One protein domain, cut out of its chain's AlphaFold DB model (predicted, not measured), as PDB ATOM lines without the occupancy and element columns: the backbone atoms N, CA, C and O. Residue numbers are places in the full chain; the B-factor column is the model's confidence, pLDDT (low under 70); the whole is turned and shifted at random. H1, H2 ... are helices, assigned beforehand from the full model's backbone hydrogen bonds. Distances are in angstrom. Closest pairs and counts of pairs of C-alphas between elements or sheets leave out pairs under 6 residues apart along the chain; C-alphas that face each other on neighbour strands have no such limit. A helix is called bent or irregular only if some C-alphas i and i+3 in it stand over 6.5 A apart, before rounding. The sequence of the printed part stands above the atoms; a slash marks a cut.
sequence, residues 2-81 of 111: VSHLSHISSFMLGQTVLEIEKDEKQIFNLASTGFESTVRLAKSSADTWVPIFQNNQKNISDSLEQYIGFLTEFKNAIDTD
ATOM      1  N   VAL A   2     137.179 300.901 328.683       64.50
ATOM      2  CA  VAL A   2     136.806 300.632 327.273       64.50
ATOM      3  C   VAL A   2     137.746 299.635 326.583       64.50
ATOM      4  O   VAL A   2     137.271 298.670 325.999       64.50
ATOM      5  N   SER A   3     139.069 299.800 326.722       81.62
ATOM      6  CA  SER A   3     140.045 298.875 326.119       81.62
ATOM      7  C   SER A   3     139.898 297.432 326.629       81.62
ATOM      8  O   SER A   3     139.916 296.506 325.826       81.62
ATOM      9  N   HIS A   4     139.673 297.221 327.932       91.12
ATOM     10  CA  HIS A   4     139.539 295.869 328.494       91.12
ATOM     11  C   HIS A   4     138.274 295.172 327.983       91.12
ATOM     12  O   HIS A   4     138.337 294.014 327.578       91.12
ATOM     13  N   LEU A   5     137.146 295.895 327.948       92.06
ATOM     14  CA  LEU A   5     135.887 295.362 327.434       92.06
ATOM     15  C   LEU A   5     136.015 294.984 325.952       92.06
ATOM     16  O   LEU A   5     135.599 293.898 325.573       92.06
ATOM     17  N   SER A   6     136.672 295.814 325.134       92.69
ATOM     18  CA  SER A   6     136.932 295.497 323.723       92.69
ATOM     19  C   SER A   6     137.719 294.197 323.529       92.69
ATOM     20  O   SER A   6     137.392 293.427 322.629       92.69
ATOM     21  N   HIS A   7     138.727 293.927 324.364       94.88
ATOM     22  CA  HIS A   7     139.468 292.663 324.307       94.88
ATOM     23  C   HIS A   7     138.590 291.471 324.687       94.88
ATOM     24  O   HIS A   7     138.551 290.496 323.942       94.88
ATOM     25  N   ILE A   8     137.834 291.567 325.785       95.38
ATOM     26  CA  ILE A   8     136.940 290.488 326.231       95.38
ATOM     27  C   ILE A   8     135.861 290.199 325.184       95.38
ATOM     28  O   ILE A   8     135.673 289.043 324.814       95.38
ATOM     29  N   SER A   9     135.208 291.231 324.640       94.62
ATOM     30  CA  SER A   9     134.226 291.070 323.562       94.62
ATOM     31  C   SER A   9     134.836 290.388 322.337       94.62
ATOM     32  O   SER A   9     134.193 289.535 321.735       94.62
ATOM     33  N   SER A  10     136.083 290.718 321.983       95.06
ATOM     34  CA  SER A  10     136.784 290.088 320.861       95.06
ATOM     35  C   SER A  10     137.088 288.610 321.127       95.06
ATOM     36  O   SER A  10     136.775 287.775 320.278       95.06
ATOM     37  N   PHE A  11     137.626 288.273 322.308       95.88
ATOM     38  CA  PHE A  11     137.883 286.885 322.714       95.88
ATOM     39  C   PHE A  11     136.600 286.046 322.688       95.88
ATOM     40  O   PHE A  11     136.573 284.983 322.070       95.88
ATOM     41  N   MET A  12     135.526 286.540 323.310       95.38
ATOM     42  CA  MET A  12     134.263 285.804 323.423       95.38
ATOM     43  C   MET A  12     133.528 285.689 322.090       95.38
ATOM     44  O   MET A  12     132.943 284.646 321.812       95.38
ATOM     45  N   LEU A  13     133.593 286.708 321.227       92.69
ATOM     46  CA  LEU A  13     133.060 286.610 319.868       92.69
ATOM     47  C   LEU A  13     133.823 285.564 319.042       92.69
ATOM     48  O   LEU A  13     133.197 284.751 318.369       92.69
ATOM     49  N   GLY A  14     135.158 285.556 319.127       91.56
ATOM     50  CA  GLY A  14     135.991 284.540 318.481       91.56
ATOM     51  C   GLY A  14     135.635 283.129 318.952       91.56
ATOM     52  O   GLY A  14     135.359 282.263 318.129       91.56
ATOM     53  N   GLN A  15     135.551 282.926 320.269       92.31
ATOM     54  CA  GLN A  15     135.153 281.645 320.854       92.31
ATOM     55  C   GLN A  15     133.742 281.224 320.421       92.31
ATOM     56  O   GLN A  15     133.540 280.078 320.042       92.31
ATOM     57  N   THR A  16     132.776 282.146 320.411       90.94
ATOM     58  CA  THR A  16     131.393 281.852 319.997       90.94
ATOM     59  C   THR A  16     131.330 281.336 318.560       90.94
ATOM     60  O   THR A  16     130.617 280.377 318.285       90.94
ATOM     61  N   VAL A  17     132.092 281.937 317.639       88.56
ATOM     62  CA  VAL A  17     132.136 281.470 316.246       88.56
ATOM     63  C   VAL A  17     132.769 280.087 316.134       88.56
ATOM     64  O   VAL A  17     132.226 279.263 315.410       88.56
ATOM     65  N   LEU A  18     133.847 279.808 316.872       87.81
ATOM     66  CA  LEU A  18     134.477 278.480 316.884       87.81
ATOM     67  C   LEU A  18     133.550 277.381 317.433       87.81
ATOM     68  O   LEU A  18     133.650 276.231 317.021       87.81
ATOM     69  N   GLU A  19     132.656 277.722 318.362       88.06
ATOM     70  CA  GLU A  19     131.690 276.769 318.929       88.06
ATOM     71  C   GLU A  19     130.486 276.521 318.006       88.06
ATOM     72  O   GLU A  19     129.994 275.392 317.910       88.06
ATOM     73  N   ILE A  20     129.995 277.568 317.331       86.25
ATOM     74  CA  ILE A  20     128.849 277.476 316.411       86.25
ATOM     75  C   ILE A  20     129.261 276.834 315.085       86.25
ATOM     76  O   ILE A  20     128.553 275.963 314.580       86.25
ATOM     77  N   GLU A  21     130.384 277.271 314.517       85.75
ATOM     78  CA  GLU A  21     130.868 276.818 313.219       85.75
ATOM     79  C   GLU A  21     131.995 275.805 313.403       85.75
ATOM     80  O   GLU A  21     133.109 276.152 313.788       85.75
ATOM     81  N   LYS A  22     131.696 274.536 313.118       78.56
ATOM     82  CA  LYS A  22     132.652 273.430 313.264       78.56
ATOM     83  C   LYS A  22     133.391 273.114 311.964       78.56
ATOM     84  O   LYS A  22     134.357 272.357 312.001       78.56
ATOM     85  N   ASP A  23     132.944 273.654 310.828       86.50
ATOM     86  CA  ASP A  23     133.638 273.505 309.552       86.50
ATOM     87  C   ASP A  23     134.729 274.573 309.409       86.50
ATOM     88  O   ASP A  23     134.469 275.768 309.243       86.50
ATOM     89  N   GLU A  24     135.984 274.126 309.407       77.19
ATOM     90  CA  GLU A  24     137.150 274.985 309.209       77.19
ATOM     91  C   GLU A  24     137.054 275.820 307.925       77.19
ATOM     92  O   GLU A  24     137.432 276.994 307.927       77.19
ATOM     93  N   LYS A  25     136.494 275.279 306.832       80.06
ATOM     94  CA  LYS A  25     136.329 276.031 305.575       80.06
ATOM     95  C   LYS A  25     135.378 277.211 305.744       80.06
ATOM     96  O   LYS A  25     135.611 278.266 305.154       80.06
ATOM     97  N   GLN A  26     134.335 277.056 306.555       80.69
ATOM     98  CA  GLN A  26     133.405 278.140 306.852       80.69
ATOM     99  C   GLN A  26     134.039 279.193 307.760       80.69
ATOM    100  O   GLN A  26     133.870 280.385 307.512       80.69
ATOM    101  N   ILE A  27     134.867 278.787 308.726       78.38
ATOM    102  CA  ILE A  27     135.667 279.723 309.532       78.38
ATOM    103  C   ILE A  27     136.601 280.556 308.634       78.38
ATOM    104  O   ILE A  27     136.669 281.780 308.779       78.38
ATOM    105  N   PHE A  28     137.284 279.931 307.666       75.81
ATOM    106  CA  PHE A  28     138.143 280.639 306.702       75.81
ATOM    107  C   PHE A  28     137.360 281.613 305.809       75.81
ATOM    108  O   PHE A  28     137.813 282.736 305.556       75.81
ATOM    109  N   ASN A  29     136.164 281.224 305.365       79.69
ATOM    110  CA  ASN A  29     135.281 282.119 304.620       79.69
ATOM    111  C   ASN A  29     134.846 283.311 305.481       79.69
ATOM    112  O   ASN A  29     134.938 284.451 305.030       79.69
ATOM    113  N   LEU A  30     134.450 283.081 306.738       78.81
ATOM    114  CA  LEU A  30     134.078 284.145 307.670       78.81
ATOM    115  C   LEU A  30     135.230 285.126 307.881       78.81
ATOM    116  O   LEU A  30     135.019 286.334 307.763       78.81
ATOM    117  N   ALA A  31     136.456 284.635 308.089       74.31
ATOM    118  CA  ALA A  31     137.646 285.480 308.202       74.31
ATOM    119  C   ALA A  31     137.800 286.436 307.001       74.31
ATOM    120  O   ALA A  31     138.149 287.602 307.186       74.31
ATOM    121  N   SER A  32     137.419 285.987 305.801       71.75
ATOM    122  CA  SER A  32     137.467 286.774 304.561       71.75
ATOM    123  C   SER A  32     136.345 287.824 304.431       71.75
ATOM    124  O   SER A  32     136.453 288.735 303.615       71.75
ATOM    125  N   THR A  33     135.281 287.756 305.245       75.88
ATOM    126  CA  THR A  33     134.100 288.659 305.185       75.88
ATOM    127  C   THR A  33     134.181 289.884 306.104       75.88
ATOM    128  O   THR A  33     133.193 290.581 306.324       75.88
ATOM    129  N   GLY A  34     135.360 290.174 306.661       78.12
ATOM    130  CA  GLY A  34     135.562 291.278 307.604       78.12
ATOM    131  C   GLY A  34     135.432 290.873 309.074       78.12
ATOM    132  O   GLY A  34     135.815 291.658 309.943       78.12
ATOM    133  N   PHE A  35     135.017 289.633 309.360       84.31
ATOM    134  CA  PHE A  35     135.048 289.061 310.709       84.31
ATOM    135  C   PHE A  35     136.445 289.127 311.329       84.31
ATOM    136  O   PHE A  35     136.572 289.486 312.498       84.31
ATOM    137  N   GLU A  36     137.507 288.882 310.545       86.19
ATOM    138  CA  GLU A  36     138.890 288.996 311.029       86.19
ATOM    139  C   GLU A  36     139.155 290.373 311.658       86.19
ATOM    140  O   GLU A  36     139.789 290.477 312.711       86.19
ATOM    141  N   SER A  37     138.636 291.439 311.045       85.69
ATOM    142  CA  SER A  37     138.804 292.796 311.562       85.69
ATOM    143  C   SER A  37     138.052 293.015 312.880       85.69
ATOM    144  O   SER A  37     138.545 293.739 313.750       85.69
ATOM    145  N   THR A  38     136.908 292.346 313.061       86.62
ATOM    146  CA  THR A  38     136.083 292.382 314.275       86.62
ATOM    147  C   THR A  38     136.730 291.613 315.428       86.62
ATOM    148  O   THR A  38     136.756 292.105 316.558       86.62
ATOM    149  N   VAL A  39     137.319 290.441 315.160       89.00
ATOM    150  CA  VAL A  39     138.002 289.621 316.179       89.00
ATOM    151  C   VAL A  39     139.512 289.851 316.259       89.00
ATOM    152  O   VAL A  39     140.229 289.080 316.891       89.00
ATOM    153  N   ARG A  40     140.030 290.929 315.662       90.94
ATOM    154  CA  ARG A  40     141.477 291.208 315.606       90.94
ATOM    155  C   ARG A  40     142.162 291.130 316.975       90.94
ATOM    156  O   ARG A  40     143.288 290.650 317.068       90.94
ATOM    157  N   LEU A  41     141.498 291.607 318.030       92.62
ATOM    158  CA  LEU A  41     142.059 291.640 319.383       92.62
ATOM    159  C   LEU A  41     142.101 290.256 320.048       92.62
ATOM    160  O   LEU A  41     142.911 290.061 320.955       92.62
ATOM    161  N   ALA A  42     141.307 289.292 319.576       91.25
ATOM    162  CA  ALA A  42     141.260 287.930 320.105       91.25
ATOM    163  C   ALA A  42     142.576 287.155 319.924       91.25
ATOM    164  O   ALA A  42     142.813 286.172 320.612       91.25
ATOM    165  N   LYS A  43     143.461 287.617 319.029       89.00
ATOM    166  CA  LYS A  43     144.800 287.041 318.808       89.00
ATOM    167  C   LYS A  43     145.817 287.441 319.897       89.00
ATOM    168  O   LYS A  43     146.979 287.054 319.820       89.00
ATOM    169  N   SER A  44     145.419 288.263 320.872       92.56
ATOM    170  CA  SER A  44     146.309 288.739 321.939       92.56
ATOM    171  C   SER A  44     146.600 287.648 322.976       92.56
ATOM    172  O   SER A  44     145.744 286.816 323.255       92.56
ATOM    173  N   SER A  45     147.784 287.683 323.597       95.06
ATOM    174  CA  SER A  45     148.219 286.650 324.551       95.06
ATOM    175  C   SER A  45     147.398 286.627 325.847       95.06
ATOM    176  O   SER A  45     147.208 287.663 326.494       95.06
ATOM    177  N   ALA A  46     146.987 285.427 326.269       96.12
ATOM    178  CA  ALA A  46     146.350 285.197 327.564       96.12
ATOM    179  C   ALA A  46     147.273 285.576 328.735       96.12
ATOM    180  O   ALA A  46     146.817 286.237 329.668       96.12
ATOM    181  N   ASP A  47     148.573 285.268 328.645       97.31
ATOM    182  CA  ASP A  47     149.570 285.597 329.677       97.31
ATOM    183  C   ASP A  47     149.685 287.107 329.916       97.31
ATOM    184  O   ASP A  47     150.006 287.556 331.013       97.31
ATOM    185  N   THR A  48     149.400 287.913 328.890       94.19
ATOM    186  CA  THR A  48     149.350 289.374 329.012       94.19
ATOM    187  C   THR A  48     148.035 289.848 329.621       94.19
ATOM    188  O   THR A  48     148.030 290.706 330.503       94.19
ATOM    189  N   TRP A  49     146.904 289.330 329.140       95.62
ATOM    190  CA  TRP A  49     145.596 289.905 329.454       95.62
ATOM    191  C   TRP A  49     145.000 289.421 330.773       95.62
ATOM    192  O   TRP A  49     144.319 290.201 331.439       95.62
ATOM    193  N   VAL A  50     145.289 288.192 331.206       96.56
ATOM    194  CA  VAL A  50     144.779 287.661 332.480       96.56
ATOM    195  C   VAL A  50     145.234 288.516 333.677       96.56
ATOM    196  O   VAL A  50     144.358 288.957 334.426       96.56
ATOM    197  N   PRO A  51     146.528 288.867 333.838       97.06
ATOM    198  CA  PRO A  51     146.953 289.766 334.914       97.06
ATOM    199  C   PRO A  51     146.304 291.158 334.842       97.06
ATOM    200  O   PRO A  51     145.935 291.729 335.868       97.06
ATOM    201  N   ILE A  52     146.111 291.708 333.635       94.38
ATOM    202  CA  ILE A  52     145.442 293.007 333.437       94.38
ATOM    203  C   ILE A  52     143.992 292.948 333.926       94.38
ATOM    204  O   ILE A  52     143.512 293.883 334.574       94.38
ATOM    205  N   PHE A  53     143.292 291.849 333.636       95.25
ATOM    206  CA  PHE A  53     141.921 291.659 334.091       95.25
ATOM    207  C   PHE A  53     141.837 291.470 335.605       95.25
ATOM    208  O   PHE A  53     140.979 292.082 336.237       95.25
ATOM    209  N   GLN A  54     142.758 290.708 336.200       95.25
ATOM    210  CA  GLN A  54     142.829 290.522 337.653       95.25
ATOM    211  C   GLN A  54     143.048 291.849 338.390       95.25
ATOM    212  O   GLN A  54     142.334 292.152 339.345       95.25
ATOM    213  N   ASN A  55     143.955 292.693 337.893       95.88
ATOM    214  CA  ASN A  55     144.261 293.990 338.502       95.88
ATOM    215  C   ASN A  55     143.097 294.996 338.454       95.88
ATOM    216  O   ASN A  55     143.120 295.992 339.174       95.88
ATOM    217  N   ASN A  56     142.083 294.771 337.612       93.31
ATOM    218  CA  ASN A  56     140.942 295.675 337.460       93.31
ATOM    219  C   ASN A  56     139.591 294.940 337.482       93.31
ATOM    220  O   ASN A  56     138.636 295.355 336.817       93.31
ATOM    221  N   GLN A  57     139.519 293.843 338.238       94.19
ATOM    222  CA  GLN A  57     138.403 292.902 338.206       94.19
ATOM    223  C   GLN A  57     137.049 293.573 338.444       94.19
ATOM    224  O   GLN A  57     136.129 293.363 337.659       94.19
ATOM    225  N   LYS A  58     136.928 294.408 339.487       94.56
ATOM    226  CA  LYS A  58     135.650 295.037 339.853       94.56
ATOM    227  C   LYS A  58     135.084 295.880 338.707       94.56
ATOM    228  O   LYS A  58     133.983 295.623 338.243       94.56
ATOM    229  N   ASN A  59     135.871 296.826 338.194       93.19
ATOM    230  CA  ASN A  59     135.409 297.703 337.117       93.19
ATOM    231  C   ASN A  59     135.095 296.916 335.837       93.19
ATOM    232  O   ASN A  59     134.172 297.276 335.112       93.19
ATOM    233  N   ILE A  60     135.862 295.861 335.537       94.94
ATOM    234  CA  ILE A  60     135.598 294.985 334.386       94.94
ATOM    235  C   ILE A  60     134.286 294.226 334.579       94.94
ATOM    236  O   ILE A  60     133.486 294.184 333.650       94.94
ATOM    237  N   SER A  61     134.051 293.672 335.769       95.12
ATOM    238  CA  SER A  61     132.815 292.969 336.110       95.12
ATOM    239  C   SER A  61     131.600 293.879 335.931       95.12
ATOM    240  O   SER A  61     130.680 293.519 335.204       95.12
ATOM    241  N   ASP A  62     131.653 295.098 336.474       95.00
ATOM    242  CA  ASP A  62     130.582 296.097 336.335       95.00
ATOM    243  C   ASP A  62     130.361 296.496 334.856       95.00
ATOM    244  O   ASP A  62     129.243 296.807 334.433       95.00
ATOM    245  N   SER A  63     131.426 296.476 334.038       93.56
ATOM    246  CA  SER A  63     131.313 296.707 332.587       93.56
ATOM    247  C   SER A  63     130.616 295.572 331.867       93.56
ATOM    248  O   SER A  63     129.806 295.801 330.967       93.56
ATOM    249  N   LEU A  64     131.014 294.349 332.209       95.50
ATOM    250  CA  LEU A  64     130.513 293.143 331.585       95.50
ATOM    251  C   LEU A  64     129.046 292.953 331.916       95.50
ATOM    252  O   LEU A  64     128.292 292.618 331.015       95.50
ATOM    253  N   GLU A  65     128.631 293.233 333.148       96.62
ATOM    254  CA  GLU A  65     127.225 293.175 333.536       96.62
ATOM    255  C   GLU A  65     126.361 294.087 332.655       96.62
ATOM    256  O   GLU A  65     125.377 293.634 332.070       96.62
ATOM    257  N   GLN A  66     126.777 295.341 332.450       95.69
ATOM    258  CA  GLN A  66     126.076 296.258 331.545       95.69
ATOM    259  C   GLN A  66     126.071 295.759 330.095       95.69
ATOM    260  O   GLN A  66     125.045 295.813 329.418       95.69
ATOM    261  N   TYR A  67     127.207 295.256 329.606       95.94
ATOM    262  CA  TYR A  67     127.311 294.737 328.244       95.94
ATOM    263  C   TYR A  67     126.419 293.507 328.021       95.94
ATOM    264  O   TYR A  67     125.683 293.450 327.036       95.94
ATOM    265  N   ILE A  68     126.423 292.562 328.963       97.44
ATOM    266  CA  ILE A  68     125.541 291.389 328.982       97.44
ATOM    267  C   ILE A  68     124.078 291.832 329.033       97.44
ATOM    268  O   ILE A  68     123.253 291.260 328.322       97.44
ATOM    269  N   GLY A  69     123.759 292.875 329.805       98.00
ATOM    270  CA  GLY A  69     122.435 293.490 329.831       98.00
ATOM    271  C   GLY A  69     121.972 293.928 328.441       98.00
ATOM    272  O   GLY A  69     120.901 293.513 327.997       98.00
ATOM    273  N   PHE A  70     122.802 294.675 327.704       97.44
ATOM    274  CA  PHE A  70     122.478 295.089 326.332       97.44
ATOM    275  C   PHE A  70     122.334 293.907 325.365       97.44
ATOM    276  O   PHE A  70     121.420 293.907 324.540       97.44
ATOM    277  N   LEU A  71     123.204 292.894 325.460       97.75
ATOM    278  CA  LEU A  71     123.108 291.691 324.625       97.75
ATOM    279  C   LEU A  71     121.822 290.910 324.906       97.75
ATOM    280  O   LEU A  71     121.149 290.476 323.974       97.75
ATOM    281  N   THR A  72     121.465 290.767 326.180       98.44
ATOM    282  CA  THR A  72     120.242 290.084 326.616       98.44
ATOM    283  C   THR A  72     119.009 290.839 326.136       98.44
ATOM    284  O   THR A  72     118.079 290.237 325.609       98.44
ATOM    285  N   GLU A  73     119.009 292.166 326.258       98.38
ATOM    286  CA  GLU A  73     117.917 293.000 325.771       98.38
ATOM    287  C   GLU A  73     117.740 292.889 324.249       98.38
ATOM    288  O   GLU A  73     116.611 292.752 323.773       98.38
ATOM    289  N   PHE A  74     118.841 292.909 323.491       98.38
ATOM    290  CA  PHE A  74     118.800 292.782 322.036       98.38
ATOM    291  C   PHE A  74     118.349 291.383 321.607       98.38
ATOM    292  O   PHE A  74     117.517 291.251 320.713       98.38
ATOM    293  N   LYS A  75     118.835 290.337 322.290       98.31
ATOM    294  CA  LYS A  75     118.377 288.958 322.090       98.31
ATOM    295  C   LYS A  75     116.872 288.839 322.321       98.31
ATOM    296  O   LYS A  75     116.182 288.276 321.481       98.31
ATOM    297  N   ASN A  76     116.356 289.405 323.410       98.62
ATOM    298  CA  ASN A  76     114.921 289.379 323.688       98.62
ATOM    299  C   ASN A  76     114.121 290.067 322.573       98.62
ATOM    300  O   ASN A  76     113.091 289.545 322.171       98.62
ATOM    301  N   ALA A  77     114.608 291.195 322.043       98.50
ATOM    302  CA  ALA A  77     113.959 291.872 320.920       98.50
ATOM    303  C   ALA A  77     113.922 291.002 319.648       98.50
ATOM    304  O   ALA A  77     112.922 291.018 318.934       98.50
ATOM    305  N   ILE A  78     114.974 290.216 319.383       98.19
ATOM    306  CA  ILE A  78     114.986 289.223 318.296       98.19
ATOM    307  C   ILE A  78     113.942 288.132 318.557       98.19
ATOM    308  O   ILE A  78     113.122 287.852 317.686       98.19
ATOM    309  N   ASP A  79     113.959 287.533 319.750       98.44
ATOM    310  CA  ASP A  79     113.095 286.401 320.101       98.44
ATOM    311  C   ASP A  79     111.598 286.763 320.047       98.44
ATOM    312  O   ASP A  79     110.760 285.891 319.817       98.44
ATOM    313  N   THR A  80     111.256 288.041 320.240       98.44
ATOM    314  CA  THR A  80     109.876 288.549 320.184       98.44
ATOM    315  C   THR A  80     109.505 289.231 318.858       98.44
ATOM    316  O   THR A  80     108.430 289.823 318.790       98.44
ATOM    317  N   ASP A  81     110.366 289.199 317.830       98.19
ATOM    318  CA  ASP A  81     110.233 289.969 316.568       98.19
ATOM    319  C   ASP A  81     109.927 291.471 316.800       98.19
ATOM    320  O   ASP A  81     109.188 292.113 316.050       98.19
TER     321      ASP A  81
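Overview. This is residues 2 to 81 of the 111 residues of the protein "Prephenate dehydrogenase/arogenate dehydrogenase family protein" of Bacteroidetes bacterium (UniProt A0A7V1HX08). Two long helices, H1 and H5, make a V: they meet near their first turns, at residues 4 to 5 of H1 and 60 to 64 of H5, and spread from there, with residues 68 to 81 sticking out as a free arm. The chain between them folds back along H1 on the side away from H5, H2 loosely alongside the second half of H1, H3 packed on its middle, and H4 reaching past its beginning to the corner of the V. The printed part has 80 residues with five named helices, in the order H1, H2, H3, H4, H5, and no named strand; the class is all helix. The whole is loose, with a radius of gyration of the C-alphas of 14.6 A, and its outline is flat, spanning 38 by 37 by 19 A.

Arrangement. H5, residues 57 to 79, is the longest helix by residues. With residues 60 to 64 alone it touches residues 4 to 5 of H1, which holds residues 2 to 20; the closest C-alphas are those of Leu 5 and Ile 60, 7.0 A apart. The two run the same way at a steep tilt of 49 degrees. H1 is the hub, touching three helices, and its centre is the nearest to the mean of the C-alphas, 1.6 A away. H3, residues 40 to 43, touches residues 6 to 14 of H1 with 11 pairs of C-alphas within 8 A, the closest being Phe 11 and Ala 42 at 4.4 A. H2, residues 24 to 38, forms a helical hairpin with H1; they run opposite ways at a shallow tilt of 18 degrees. H1 and H2 only just touch, with 3 pairs of C-alphas within 8 A, the closest being Ser 10 and Thr 38 at 7.0 A, and H1 takes part with residues 10 to 18 alone. H4, residues 46 to 55, is close to H1 but not clearly touching it: the closest C-alphas, of His 4 and Phe 53, are 7.4 A apart. H4 is also close to H5 but not clearly touching it, with the C-alphas of Phe 53 and Ile 60 closest at 7.2 A, and their lines are about perpendicular at 74 degrees. H2 and H3 meet only through their link. H2 is apart from H4 and H5, and H3 is apart from H4 and H5. In H1 and H5 every O i to N i+4 pair is within hydrogen-bond range, against 7 of 11 in H2 and 4 of 6 in H4, while H3 is too short for such a pair.

Along the chain. H5 is 31.8 A from first to last C-alpha, from C-alpha 57 at (138.403, 292.902, 338.206) to C-alpha 79 at (113.095, 286.401, 320.101). H1 is 26.8 A long and begins at C-alpha 2, at (136.806, 300.632, 327.273). H2 is 18.2 A long and irregular, with C-alphas 33 and 36 lying 7.6 A apart. H4 measures 14.2 A; it is neither bent nor irregular, but only just: C-alphas 48 and 51 are 6.4 A apart. H3 is also neither bent nor irregular, but only just, with C-alphas 40 and 43 at 6.2 A.

Size, cuts and confidence. The two C-alphas farthest apart are those of Asp 47 and Asp 81, at 41.7 A. Residues 68 to 81, of which 68 to 79 belong to H5, stand free; without them the body of 66 residues spans 39 by 25 by 19 A. The printed part has no cut, and the four links between successive helices are tight. The mean pLDDT of the printed part is 90.8, and residue 2 alone is under 70.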